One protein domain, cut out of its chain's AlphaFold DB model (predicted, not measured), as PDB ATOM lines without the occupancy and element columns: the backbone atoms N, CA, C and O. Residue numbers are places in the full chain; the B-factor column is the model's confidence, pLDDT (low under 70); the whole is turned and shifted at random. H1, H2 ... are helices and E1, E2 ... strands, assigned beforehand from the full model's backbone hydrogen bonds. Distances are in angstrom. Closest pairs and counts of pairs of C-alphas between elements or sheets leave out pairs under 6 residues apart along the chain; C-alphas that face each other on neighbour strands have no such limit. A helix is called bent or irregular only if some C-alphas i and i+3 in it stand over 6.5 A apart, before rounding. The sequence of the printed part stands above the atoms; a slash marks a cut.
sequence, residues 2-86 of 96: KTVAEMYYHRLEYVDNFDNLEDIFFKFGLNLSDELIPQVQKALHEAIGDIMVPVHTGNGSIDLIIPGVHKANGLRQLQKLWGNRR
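This is residues 2 to 86 of the 96 residues of the protein "Putative hydrolase" of Escherichia coli (UniProt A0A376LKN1). A small three-stranded sheet has one helix, H2, over one face, and from this body a second helix, H3, sticks out as a long free arm. Beyond the E1 edge of the sheet, short H1 and a wide loop make a loose flap, with residues 6 to 24 standing free. The printed part has 85 residues with three named helices and three named strands, in the order H1, E1, H2, E2, E3, H3; the sheet order is E1, E3, E2, antiparallel throughout, and the class is mixed, helices and strands. The whole is loose, with a radius of gyration of the C-alphas of 15.9 A, and elongated, spanning 46 by 28 by 28 A.

In the sheet, E1 is residues 27 to 31, 13.3 A from first to last C-alpha, E3 is residues 61 to 65, 12.8 A, and E2 is residues 53 to 56. H2, residues 34 to 48, is 21.3 A long and irregular: C-alphas 35 and 38 are 7.1 A apart. H3, residues 71 to 86, is 22.1 A long and ends at C-alpha 86, (221.862, 155.077, 103.955). H1, residues 2 to 8, begins at C-alpha 2, (197.815, 192.579, 111.465); it is neither bent nor irregular, but only just: C-alphas 2 and 5 are 6.1 A apart.

E3 is the inner strand. E1 and E3 are antiparallel at 162 degrees, with N 30 and O 62 within hydrogen-bond range at 2.8 A. E2 and E3 form a hairpin, antiparallel at 150 degrees, with N 55 and O 63 at 2.8 A. H2 is on the sheet at a height of 9.0 A, over E3 and along the strands, at 17 degrees to E3 on the local plane; the closest C-alphas of H2 and E2 are those of Gln 41 and Pro 54, 6.4 A apart. This makes two layers, helix on one face of a sheet. E1, H2 and E2 form a split strand-helix-strand unit, two strands running the same way with E3 between them, and its crossover is right-handed. H1 and H3 are not on the sheet, and each is apart from H2. Every O i to N i+4 pair is within hydrogen-bond range in H3; H2 has 9 of 11, and H1 has 0 of 3, with 2 of 4 O i to N i+3 pairs.

The C-alphas farthest apart, of Asp 16 and Arg 86, are 48.2 A apart. The printed part has no cut. The link from H1 to E1, 18 residues, is long; the other links are tight. The mean pLDDT of the printed part is 76.1, and it is under 70 at residues 2 to 4, 54, 57 to 61, 67 to 68 and 83 to 86.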
ATOM      1  N   LYS A   2     197.394 192.923 112.848       54.28
ATOM      2  CA  LYS A   2     197.815 192.579 111.465       54.28
ATOM      3  C   LYS A   2     199.335 192.388 111.289       54.28
ATOM      4  O   LYS A   2     199.760 191.392 110.724       54.28
ATOM      5  N   THR A   3     200.139 193.247 111.910       62.16
ATOM      6  CA  THR A   3     201.606 193.284 111.771       62.16
ATOM      7  C   THR A   3     202.365 192.059 112.283       62.16
ATOM      8  O   THR A   3     203.505 191.858 111.888       62.16
ATOM      9  N   VAL A   4     201.788 191.248 113.176       67.12
ATOM     10  CA  VAL A   4     202.516 190.112 113.772       67.12
ATOM     11  C   VAL A   4     202.390 188.855 112.918       67.12
ATOM     12  O   VAL A   4     203.384 188.178 112.690       67.12
ATOM     13  N   ALA A   5     201.198 188.566 112.392       70.19
ATOM     14  CA  ALA A   5     200.984 187.401 111.535       70.19
ATOM     15  C   ALA A   5     201.816 187.485 110.243       70.19
ATOM     16  O   ALA A   5     202.444 186.503 109.854       70.19
ATOM     17  N   GLU A   6     201.904 188.672 109.640       77.88
ATOM     18  CA  GLU A   6     202.692 188.932 108.425       77.88
ATOM     19  C   GLU A   6     204.196 188.645 108.605       77.88
ATOM     20  O   GLU A   6     204.871 188.283 107.645       77.88
ATOM     21  N   MET A   7     204.732 188.745 109.830       78.31
ATOM     22  CA  MET A   7     206.132 188.395 110.110       78.31
ATOM     23  C   MET A   7     206.384 186.881 110.098       78.31
ATOM     24  O   MET A   7     207.494 186.447 109.793       78.31
ATOM     25  N   TYR A   8     205.380 186.075 110.457       74.75
ATOM     26  CA  TYR A   8     205.527 184.624 110.625       74.75
ATOM     27  C   TYR A   8     204.982 183.812 109.444       74.75
ATOM     28  O   TYR A   8     205.439 182.691 109.218       74.75
ATOM     29  N   TYR A   9     204.038 184.362 108.679       79.56
ATOM     30  CA  TYR A   9     203.427 183.705 107.527       79.56
ATOM     31  C   TYR A   9     203.860 184.391 106.233       79.56
ATOM     32  O   TYR A   9     203.357 185.450 105.873       79.56
ATOM     33  N   HIS A  10     204.784 183.759 105.504       81.12
ATOM     34  CA  HIS A  10     205.296 184.294 104.235       81.12
ATOM     35  C   HIS A  10     204.219 184.394 103.142       81.12
ATOM     36  O   HIS A  10     204.314 185.230 102.248       81.12
ATOM     37  N   ARG A  11     203.202 183.529 103.206       81.12
ATOM     38  CA  ARG A  11     202.005 183.586 102.368       81.12
ATOM     39  C   ARG A  11     200.810 183.723 103.293       81.12
ATOM     40  O   ARG A  11     200.535 182.805 104.063       81.12
ATOM     41  N   LEU A  12     200.160 184.877 103.235       84.50
ATOM     42  CA  LEU A  12     198.966 185.178 104.007       84.50
ATOM     43  C   LEU A  12     197.895 185.676 103.041       84.50
ATOM     44  O   LEU A  12     198.098 186.675 102.352       84.50
ATOM     45  N   GLU A  13     196.782 184.959 102.989       84.75
ATOM     46  CA  GLU A  13     195.612 185.316 102.199       84.75
ATOM     47  C   GLU A  13     194.497 185.753 103.146       84.75
ATOM     48  O   GLU A  13     194.237 185.106 104.163       84.75
ATOM     49  N   TYR A  14     193.869 186.881 102.829       84.62
ATOM     50  CA  TYR A  14     192.682 187.343 103.534       84.62
ATOM     51  C   TYR A  14     191.459 186.864 102.767       84.62
ATOM     52  O   TYR A  14     191.331 187.152 101.581       84.62
ATOM     53  N   VAL A  15     190.572 186.162 103.462       84.12
ATOM     54  CA  VAL A  15     189.337 185.615 102.901       84.12
ATOM     55  C   VAL A  15     188.145 186.215 103.639       84.12
ATOM     56  O   VAL A  15     188.215 186.443 104.849       84.12
ATOM     57  N   ASP A  16     187.057 186.489 102.920       82.62
ATOM     58  CA  ASP A  16     185.839 187.057 103.515       82.62
ATOM     59  C   ASP A  16     185.093 186.033 104.385       82.62
ATOM     60  O   ASP A  16     184.416 186.390 105.348       82.62
ATOM     61  N   ASN A  17     185.227 184.747 104.054       83.19
ATOM     62  CA  ASN A  17     184.719 183.617 104.822       83.19
ATOM     63  C   ASN A  17     185.563 182.360 104.540       83.19
ATOM     64  O   ASN A  17     186.378 182.339 103.619       83.19
ATOM     65  N   PHE A  18     185.377 181.322 105.357       82.00
ATOM     66  CA  PHE A  18     186.064 180.036 105.196       82.00
ATOM     67  C   PHE A  18     185.276 179.037 104.330       82.00
ATOM     68  O   PHE A  18     185.701 177.888 104.188       82.00
ATOM     69  N   ASP A  19     184.144 179.451 103.755       78.19
ATOM     70  CA  ASP A  19     183.323 178.591 102.916       78.19
ATOM     71  C   ASP A  19     183.950 178.525 101.514       78.19
ATOM     72  O   ASP A  19     184.179 179.543 100.865       78.19
ATOM     73  N   ASN A  20     184.185 177.309 101.015       74.00
ATOM     74  CA  ASN A  20     184.769 177.038  99.688       74.00
ATOM     75  C   ASN A  20     186.269 177.353  99.538       74.00
ATOM     76  O   ASN A  20     186.716 177.765  98.468       74.00
ATOM     77  N   LEU A  21     187.070 177.111 100.578       81.00
ATOM     78  CA  LEU A  21     188.528 177.089 100.434       81.00
ATOM     79  C   LEU A  21     188.993 175.730  99.890       81.00
ATOM     80  O   LEU A  21     188.858 174.707 100.561       81.00
ATOM     81  N   GLU A  22     189.562 175.715  98.683       75.75
ATOM     82  CA  GLU A  22     190.208 174.533  98.091       75.75
ATOM     83  C   GLU A  22     191.657 174.384  98.594       75.75
ATOM     84  O   GLU A  22     192.617 174.540  97.840       75.75
ATOM     85  N   ASP A  23     191.830 174.093  99.887       76.50
ATOM     86  CA  ASP A  23     193.150 173.867 100.493       76.50
ATOM     87  C   ASP A  23     193.109 172.792 101.595       76.50
ATOM     88  O   ASP A  23     192.056 172.406 102.106       76.50
ATOM     89  N   ILE A  24     194.284 172.290 101.973       75.38
ATOM     90  CA  ILE A  24     194.477 171.339 103.064       75.38
ATOM     91  C   ILE A  24     194.958 172.096 104.306       75.38
ATOM     92  O   ILE A  24     196.148 172.372 104.484       75.38
ATOM     93  N   PHE A  25     194.038 172.361 105.232       74.25
ATOM     94  CA  PHE A  25     194.366 172.968 106.522       74.25
ATOM     95  C   PHE A  25     194.972 171.940 107.480       74.25
ATOM     96  O   PHE A  25     194.303 171.013 107.933       74.25
ATOM     97  N   PHE A  26     196.249 172.115 107.823       73.31
ATOM     98  CA  PHE A  26     196.955 171.219 108.750       73.31
ATOM     99  C   PHE A  26     197.110 171.791 110.169       73.31
ATOM    100  O   PHE A  26     197.399 171.039 111.104       73.31
ATOM    101  N   LYS A  27     196.974 173.114 110.334       79.06
ATOM    102  CA  LYS A  27     197.155 173.817 111.610       79.06
ATOM    103  C   LYS A  27     196.370 175.128 111.632       79.06
ATOM    104  O   LYS A  27     196.403 175.867 110.653       79.06
ATOM    105  N   PHE A  28     195.794 175.462 112.786       80.69
ATOM    106  CA  PHE A  28     195.275 176.805 113.076       80.69
ATOM    107  C   PHE A  28     196.103 177.469 114.174       80.69
ATOM    108  O   PHE A  28     196.426 176.827 115.170       80.69
ATOM    109  N   GLY A  29     196.461 178.740 113.997       79.69
ATOM    110  CA  GLY A  29     197.121 179.545 115.026       79.69
ATOM    111  C   GLY A  29     196.121 180.495 115.679       79.69
ATOM    112  O   GLY A  29     195.491 181.290 114.986       79.69
ATOM    113  N   LEU A  30     195.989 180.425 116.999       80.06
ATOM    114  CA  LEU A  30     195.132 181.289 117.803       80.06
ATOM    115  C   LEU A  30     196.003 182.204 118.667       80.06
ATOM    116  O   LEU A  30     196.890 181.738 119.384       80.06
ATOM    117  N   ASN A  31     195.730 183.507 118.618       78.56
ATOM    118  CA  ASN A  31     196.344 184.483 119.514       78.56
ATOM    119  C   ASN A  31     195.376 184.758 120.669       78.56
ATOM    120  O   ASN A  31     194.301 185.318 120.445       78.56
ATOM    121  N   LEU A  32     195.727 184.310 121.872       75.56
ATOM    122  CA  LEU A  32     194.857 184.306 123.048       75.56
ATOM    123  C   LEU A  32     195.666 184.739 124.269       75.56
ATOM    124  O   LEU A  32     196.838 184.396 124.388       75.56
ATOM    125  N   SER A  33     195.050 185.461 125.203       78.88
ATOM    126  CA  SER A  33     195.700 185.702 126.493       78.88
ATOM    127  C   SER A  33     195.871 184.382 127.254       78.88
ATOM    128  O   SER A  33     195.011 183.502 127.176       78.88
ATOM    129  N   ASP A  34     196.960 184.262 128.018       76.81
ATOM    130  CA  ASP A  34     197.300 183.037 128.758       76.81
ATOM    131  C   ASP A  34     196.164 182.567 129.688       76.81
ATOM    132  O   ASP A  34     195.938 181.369 129.851       76.81
ATOM    133  N   GLU A  35     195.390 183.508 130.231       82.38
ATOM    134  CA  GLU A  35     194.232 183.251 131.097       82.38
ATOM    135  C   GLU A  35     193.087 182.513 130.384       82.38
ATOM    136  O   GLU A  35     192.382 181.717 131.002       82.38
ATOM    137  N   LEU A  36     192.906 182.750 129.081       81.19
ATOM    138  CA  LEU A  36     191.828 182.151 128.291       81.19
ATOM    139  C   LEU A  36     192.203 180.780 127.723       81.19
ATOM    140  O   LEU A  36     191.320 180.045 127.277       81.19
ATOM    141  N   ILE A  37     193.488 180.411 127.760       78.75
ATOM    142  CA  ILE A  37     193.987 179.154 127.195       78.75
ATOM    143  C   ILE A  37     193.214 177.942 127.744       78.75
ATOM    144  O   ILE A  37     192.660 177.204 126.926       78.75
ATOM    145  N   PRO A  38     193.081 177.733 129.070       82.44
ATOM    146  CA  PRO A  38     192.420 176.533 129.586       82.44
ATOM    147  C   PRO A  38     190.942 176.452 129.185       82.44
ATOM    148  O   PRO A  38     190.429 175.374 128.884       82.44
ATOM    149  N   GLN A  39     190.256 177.599 129.145       85.38
ATOM    150  CA  GLN A  39     188.847 177.673 128.761       85.38
ATOM    151  C   GLN A  39     188.656 177.335 127.279       85.38
ATOM    152  O   GLN A  39     187.785 176.534 126.939       85.38
ATOM    153  N   VAL A  40     189.481 177.914 126.403       82.25
ATOM    154  CA  VAL A  40     189.410 177.668 124.958       82.25
ATOM    155  C   VAL A  40     189.799 176.229 124.631       82.25
ATOM    156  O   VAL A  40     189.130 175.595 123.821       82.25
ATOM    157  N   GLN A  41     190.816 175.672 125.296       78.69
ATOM    158  CA  GLN A  41     191.182 174.261 125.142       78.69
ATOM    159  C   GLN A  41     190.012 173.332 125.472       78.69
ATOM    160  O   GLN A  41     189.720 172.423 124.695       78.69
ATOM    161  N   LYS A  42     189.315 173.584 126.587       83.62
ATOM    162  CA  LYS A  42     188.137 172.804 126.978       83.62
ATOM    163  C   LYS A  42     187.008 172.925 125.950       83.62
ATOM    164  O   LYS A  42     186.490 171.906 125.509       83.62
ATOM    165  N   ALA A  43     186.670 174.148 125.539       84.81
ATOM    166  CA  ALA A  43     185.601 174.389 124.570       84.81
ATOM    167  C   ALA A  43     185.886 173.734 123.207       84.81
ATOM    168  O   ALA A  43     184.993 173.159 122.591       84.81
ATOM    169  N   LEU A  44     187.141 173.778 122.752       81.88
ATOM    170  CA  LEU A  44     187.558 173.110 121.521       81.88
ATOM    171  C   LEU A  44     187.455 171.592 121.649       81.88
ATOM    172  O   LEU A  44     186.905 170.950 120.763       81.88
ATOM    173  N   HIS A  45     187.919 171.016 122.757       81.88
ATOM    174  CA  HIS A  45     187.791 169.577 122.974       81.88
ATOM    175  C   HIS A  45     186.321 169.124 122.993       81.88
ATOM    176  O   HIS A  45     185.985 168.109 122.395       81.88
ATOM    177  N   GLU A  46     185.421 169.897 123.604       85.69
ATOM    178  CA  GLU A  46     183.981 169.601 123.603       85.69
ATOM    179  C   GLU A  46     183.350 169.717 122.204       85.69
ATOM    180  O   GLU A  46     182.472 168.928 121.860       85.69
ATOM    181  N   ALA A  47     183.797 170.674 121.385       84.19
ATOM    182  CA  ALA A  47     183.223 170.931 120.065       84.19
ATOM    183  C   ALA A  47     183.729 169.979 118.969       84.19
ATOM    184  O   ALA A  47     182.958 169.594 118.090       84.19
ATOM    185  N   ILE A  48     185.020 169.629 118.987       80.25
ATOM    186  CA  ILE A  48     185.681 168.881 117.901       80.25
ATOM    187  C   ILE A  48     186.395 167.602 118.370       80.25
ATOM    188  O   ILE A  48     187.021 166.918 117.558       80.25
ATOM    189  N   GLY A  49     186.297 167.242 119.653       77.25
ATOM    190  CA  GLY A  49     186.871 166.014 120.206       77.25
ATOM    191  C   GLY A  49     188.391 165.938 120.052       77.25
ATOM    192  O   GLY A  49     189.109 166.911 120.282       77.25
ATOM    193  N   ASP A  50     188.879 164.770 119.630       71.81
ATOM    194  CA  ASP A  50     190.309 164.488 119.432       71.81
ATOM    195  C   ASP A  50     190.801 164.790 118.003       71.81
ATOM    196  O   ASP A  50     191.880 164.348 117.612       71.81
ATOM    197  N   ILE A  51     190.032 165.524 117.188       73.00
ATOM    198  CA  ILE A  51     190.426 165.853 115.805       73.00
ATOM    199  C   ILE A  51     191.639 166.795 115.786       73.00
ATOM    200  O   ILE A  51     192.498 166.683 114.909       73.00
ATOM    201  N   MET A  52     191.741 167.705 116.762       70.81
ATOM    202  CA  MET A  52     192.873 168.622 116.911       70.81
ATOM    203  C   MET A  52     193.307 168.736 118.371       70.81
ATOM    204  O   MET A  52     192.479 168.826 119.272       70.81
ATOM    205  N   VAL A  53     194.621 168.784 118.600       70.31
ATOM    206  CA  VAL A  53     195.216 168.960 119.929       70.31
ATOM    207  C   VAL A  53     195.774 170.377 120.047       70.31
ATOM    208  O   VAL A  53     196.583 170.781 119.202       70.31
ATOM    209  N   PRO A  54     195.398 171.134 121.091       69.81
ATOM    210  CA  PRO A  54     195.985 172.435 121.357       69.81
ATOM    211  C   PRO A  54     197.396 172.286 121.933       69.81
ATOM    212  O   PRO A  54     197.613 171.575 122.915       69.81
ATOM    213  N   VAL A  55     198.363 172.990 121.352       71.06
ATOM    214  CA  VAL A  55     199.750 173.040 121.826       71.06
ATOM    215  C   VAL A  55     200.205 174.483 122.015       71.06
ATOM    216  O   VAL A  55     199.940 175.353 121.187       71.06
ATOM    217  N   HIS A  56     200.911 174.745 123.114       71.12
ATOM    218  CA  HIS A  56     201.496 176.058 123.372       71.12
ATOM    219  C   HIS A  56     202.678 176.308 122.437       71.12
ATOM    220  O   HIS A  56     203.585 175.477 122.335       71.12
ATOM    221  N   THR A  57     202.705 177.476 121.800       67.94
ATOM    222  CA  THR A  57     203.819 177.889 120.931       67.94
ATOM    223  C   THR A  57     204.740 178.934 121.540       67.94
ATOM    224  O   THR A  57     205.780 179.239 120.956       67.94
ATOM    225  N   GLY A  58     204.414 179.393 122.751       63.59
ATOM    226  CA  GLY A  58     205.092 180.498 123.423       63.59
ATOM    227  C   GLY A  58     204.520 181.853 122.998       63.59
ATOM    228  O   GLY A  58     203.844 181.961 121.982       63.59
ATOM    229  N   ASN A  59     204.788 182.892 123.795       64.31
ATOM    230  CA  ASN A  59     204.389 184.278 123.515       64.31
ATOM    231  C   ASN A  59     202.861 184.508 123.388       64.31
ATOM    232  O   ASN A  59     202.427 185.267 122.522       64.31
ATOM    233  N   GLY A  60     202.050 183.854 124.230       62.50
ATOM    234  CA  GLY A  60     200.589 184.046 124.249       62.50
ATOM    235  C   GLY A  60     199.870 183.492 123.017       62.50
ATOM    236  O   GLY A  60     198.906 184.071 122.527       62.50
ATOM    237  N   SER A  61     200.376 182.409 122.427       66.75
ATOM    238  CA  SER A  61     199.762 181.782 121.253       66.75
ATOM    239  C   SER A  61     199.571 180.279 121.448       66.75
ATOM    240  O   SER A  61     200.389 179.591 122.073       66.75
ATOM    241  N   ILE A  62     198.465 179.774 120.903       74.00
ATOM    242  CA  ILE A  62     198.128 178.352 120.841       74.00
ATOM    243  C   ILE A  62     198.061 177.948 119.377       74.00
ATOM    244  O   ILE A  62     197.421 178.620 118.572       74.00
ATOM    245  N   ASP A  63     198.653 176.809 119.044       77.88
ATOM    246  CA  ASP A  63     198.366 176.133 117.787       77.88
ATOM    247  C   ASP A  63     197.385 174.987 118.018       77.88
ATOM    248  O   ASP A  63     197.542 174.209 118.956       77.88
ATOM    249  N   LEU A  64     196.427 174.823 117.115       76.81
ATOM    250  CA  LEU A  64     195.660 173.593 116.963       76.81
ATOM    251  C   LEU A  64     196.333 172.758 115.885       76.81
ATOM    252  O   LEU A  64     196.400 173.181 114.730       76.81
ATOM    253  N   ILE A  65     196.844 171.587 116.260       77.38
ATOM    254  CA  ILE A  65     197.520 170.662 115.342       77.38
ATOM    255  C   ILE A  65     196.769 169.338 115.254       77.38
ATOM    256  O   ILE A  65     196.126 168.913 116.212       77.38
ATOM    257  N   ILE A  66     196.908 168.642 114.128       74.69
ATOM    258  CA  ILE A  66     196.440 167.258 113.999       74.69
ATOM    259  C   ILE A  66     197.228 166.368 114.989       74.69
ATOM    260  O   ILE A  66     198.467 166.445 115.021       74.69
ATOM    261  N   PRO A  67     196.561 165.509 115.789       69.44
ATOM    262  CA  PRO A  67     197.228 164.601 116.713       69.44
ATOM    263  C   PRO A  67     198.343 163.794 116.033       69.44
ATOM    264  O   PRO A  67     198.195 163.276 114.929       69.44
ATOM    265  N   GLY A  68     199.501 163.691 116.692       65.19
ATOM    266  CA  GLY A  68     200.662 162.963 116.162       65.19
ATOM    267  C   GLY A  68     201.483 163.714 115.100       65.19
ATOM    268  O   GLY A  68     202.589 163.276 114.767       65.19
ATOM    269  N   VAL A  69     201.034 164.876 114.613       71.44
ATOM    270  CA  VAL A  69     201.771 165.710 113.645       71.44
ATOM    271  C   VAL A  69     202.547 166.813 114.371       71.44
ATOM    272  O   VAL A  69     202.205 167.989 114.349       71.44
ATOM    273  N   HIS A  70     203.634 166.425 115.042       76.25
ATOM    274  CA  HIS A  70     204.517 167.344 115.774       76.25
ATOM    275  C   HIS A  70     205.979 167.248 115.300       76.25
ATOM    276  O   HIS A  70     206.374 166.276 114.654       76.25
ATOM    277  N   LYS A  71     206.818 168.239 115.652       76.12
ATOM    278  CA  LYS A  71     208.227 168.354 115.199       76.12
ATOM    279  C   LYS A  71     209.021 167.054 115.362       76.12
ATOM    280  O   LYS A  71     209.679 166.609 114.427       76.12
ATOM    281  N   ALA A  72     208.912 166.404 116.523       75.50
ATOM    282  CA  ALA A  72     209.601 165.136 116.770       75.50
ATOM    283  C   ALA A  72     209.107 163.997 115.857       75.50
ATOM    284  O   ALA A  72     209.908 163.160 115.449       75.50
ATOM    285  N   ASN A  73     207.821 163.973 115.486       78.31
ATOM    286  CA  ASN A  73     207.325 163.024 114.493       78.31
ATOM    287  C   ASN A  73     207.914 163.301 113.104       78.31
ATOM    288  O   ASN A  73     208.391 162.374 112.454       78.31
ATOM    289  N   GLY A  74     207.966 164.571 112.690       80.12
ATOM    290  CA  GLY A  74     208.616 164.979 111.441       80.12
ATOM    291  C   GLY A  74     210.090 164.563 111.387       80.12
ATOM    292  O   GLY A  74     210.521 163.929 110.425       80.12
ATOM    293  N   LEU A  75     210.848 164.814 112.461       82.88
ATOM    294  CA  LEU A  75     212.249 164.389 112.567       82.88
ATOM    295  C   LEU A  75     212.405 162.864 112.466       82.88
ATOM    296  O   LEU A  75     213.287 162.396 111.746       82.88
ATOM    297  N   ARG A  76     211.531 162.076 113.109       79.81
ATOM    298  CA  ARG A  76     211.537 160.607 112.976       79.81
ATOM    299  C   ARG A  76     211.255 160.147 111.546       79.81
ATOM    300  O   ARG A  76     211.886 159.204 111.076       79.81
ATOM    301  N   GLN A  77     210.320 160.788 110.845       83.00
ATOM    302  CA  GLN A  77     210.024 160.461 109.447       83.00
ATOM    303  C   GLN A  77     211.216 160.774 108.532       83.00
ATOM    304  O   GLN A  77     211.613 159.923 107.737       83.00
ATOM    305  N   LEU A  78     211.854 161.936 108.710       83.75
ATOM    306  CA  LEU A  78     213.080 162.294 107.990       83.75
ATOM    307  C   LEU A  78     214.209 161.293 108.261       83.75
ATOM    308  O   LEU A  78     214.856 160.827 107.325       83.75
ATOM    309  N   GLN A  79     214.402 160.889 109.521       81.38
ATOM    310  CA  GLN A  79     215.376 159.859 109.885       81.38
ATOM    311  C   GLN A  79     215.102 158.519 109.194       81.38
ATOM    312  O   GLN A  79     216.048 157.898 108.718       81.38
ATOM    313  N   LYS A  80     213.841 158.079 109.087       82.12
ATOM    314  CA  LYS A  80     213.476 156.858 108.345       82.12
ATOM    315  C   LYS A  80     213.796 156.991 106.855       82.12
ATOM    316  O   LYS A  80     214.451 156.119 106.290       82.12
ATOM    317  N   LEU A  81     213.406 158.102 106.228       81.19
ATOM    318  CA  LEU A  81     213.679 158.372 104.811       81.19
ATOM    319  C   LEU A  81     215.187 158.435 104.511       81.19
ATOM    320  O   LEU A  81     215.645 157.928 103.486       81.19
ATOM    321  N   TRP A  82     215.976 159.030 105.404       86.00
ATOM    322  CA  TRP A  82     217.432 159.093 105.272       86.00
ATOM    323  C   TRP A  82     218.131 157.787 105.650       86.00
ATOM    324  O   TRP A  82     219.134 157.447 105.032       86.00
ATOM    325  N   GLY A  83     217.600 157.024 106.607       68.81
ATOM    326  CA  GLY A  83     218.053 155.671 106.935       68.81
ATOM    327  C   GLY A  83     217.870 154.711 105.757       68.81
ATOM    328  O   GLY A  83     218.795 153.976 105.420       68.81
ATOM    329  N   ASN A  84     216.741 154.819 105.049       58.00
ATOM    330  CA  ASN A  84     216.487 154.089 103.805       58.00
ATOM    331  C   ASN A  84     217.434 154.527 102.673       58.00
ATOM    332  O   ASN A  84     217.863 153.700 101.872       58.00
ATOM    333  N   ARG A  85     217.837 155.807 102.629       53.59
ATOM    334  CA  ARG A  85     218.915 156.271 101.733       53.59
ATOM    335  C   ARG A  85     220.304 155.774 102.153       53.59
ATOM    336  O   ARG A  85     221.129 155.516 101.283       53.59
ATOM    337  N   ARG A  86     220.569 155.578 103.449       47.22
ATOM    338  CA  ARG A  86     221.862 155.077 103.955       47.22
ATOM    339  C   ARG A  86     222.124 153.601 103.690       47.22
ATOM    340  O   ARG A  86     223.289 153.230 103.619       47.22
TER     341      ARG A  86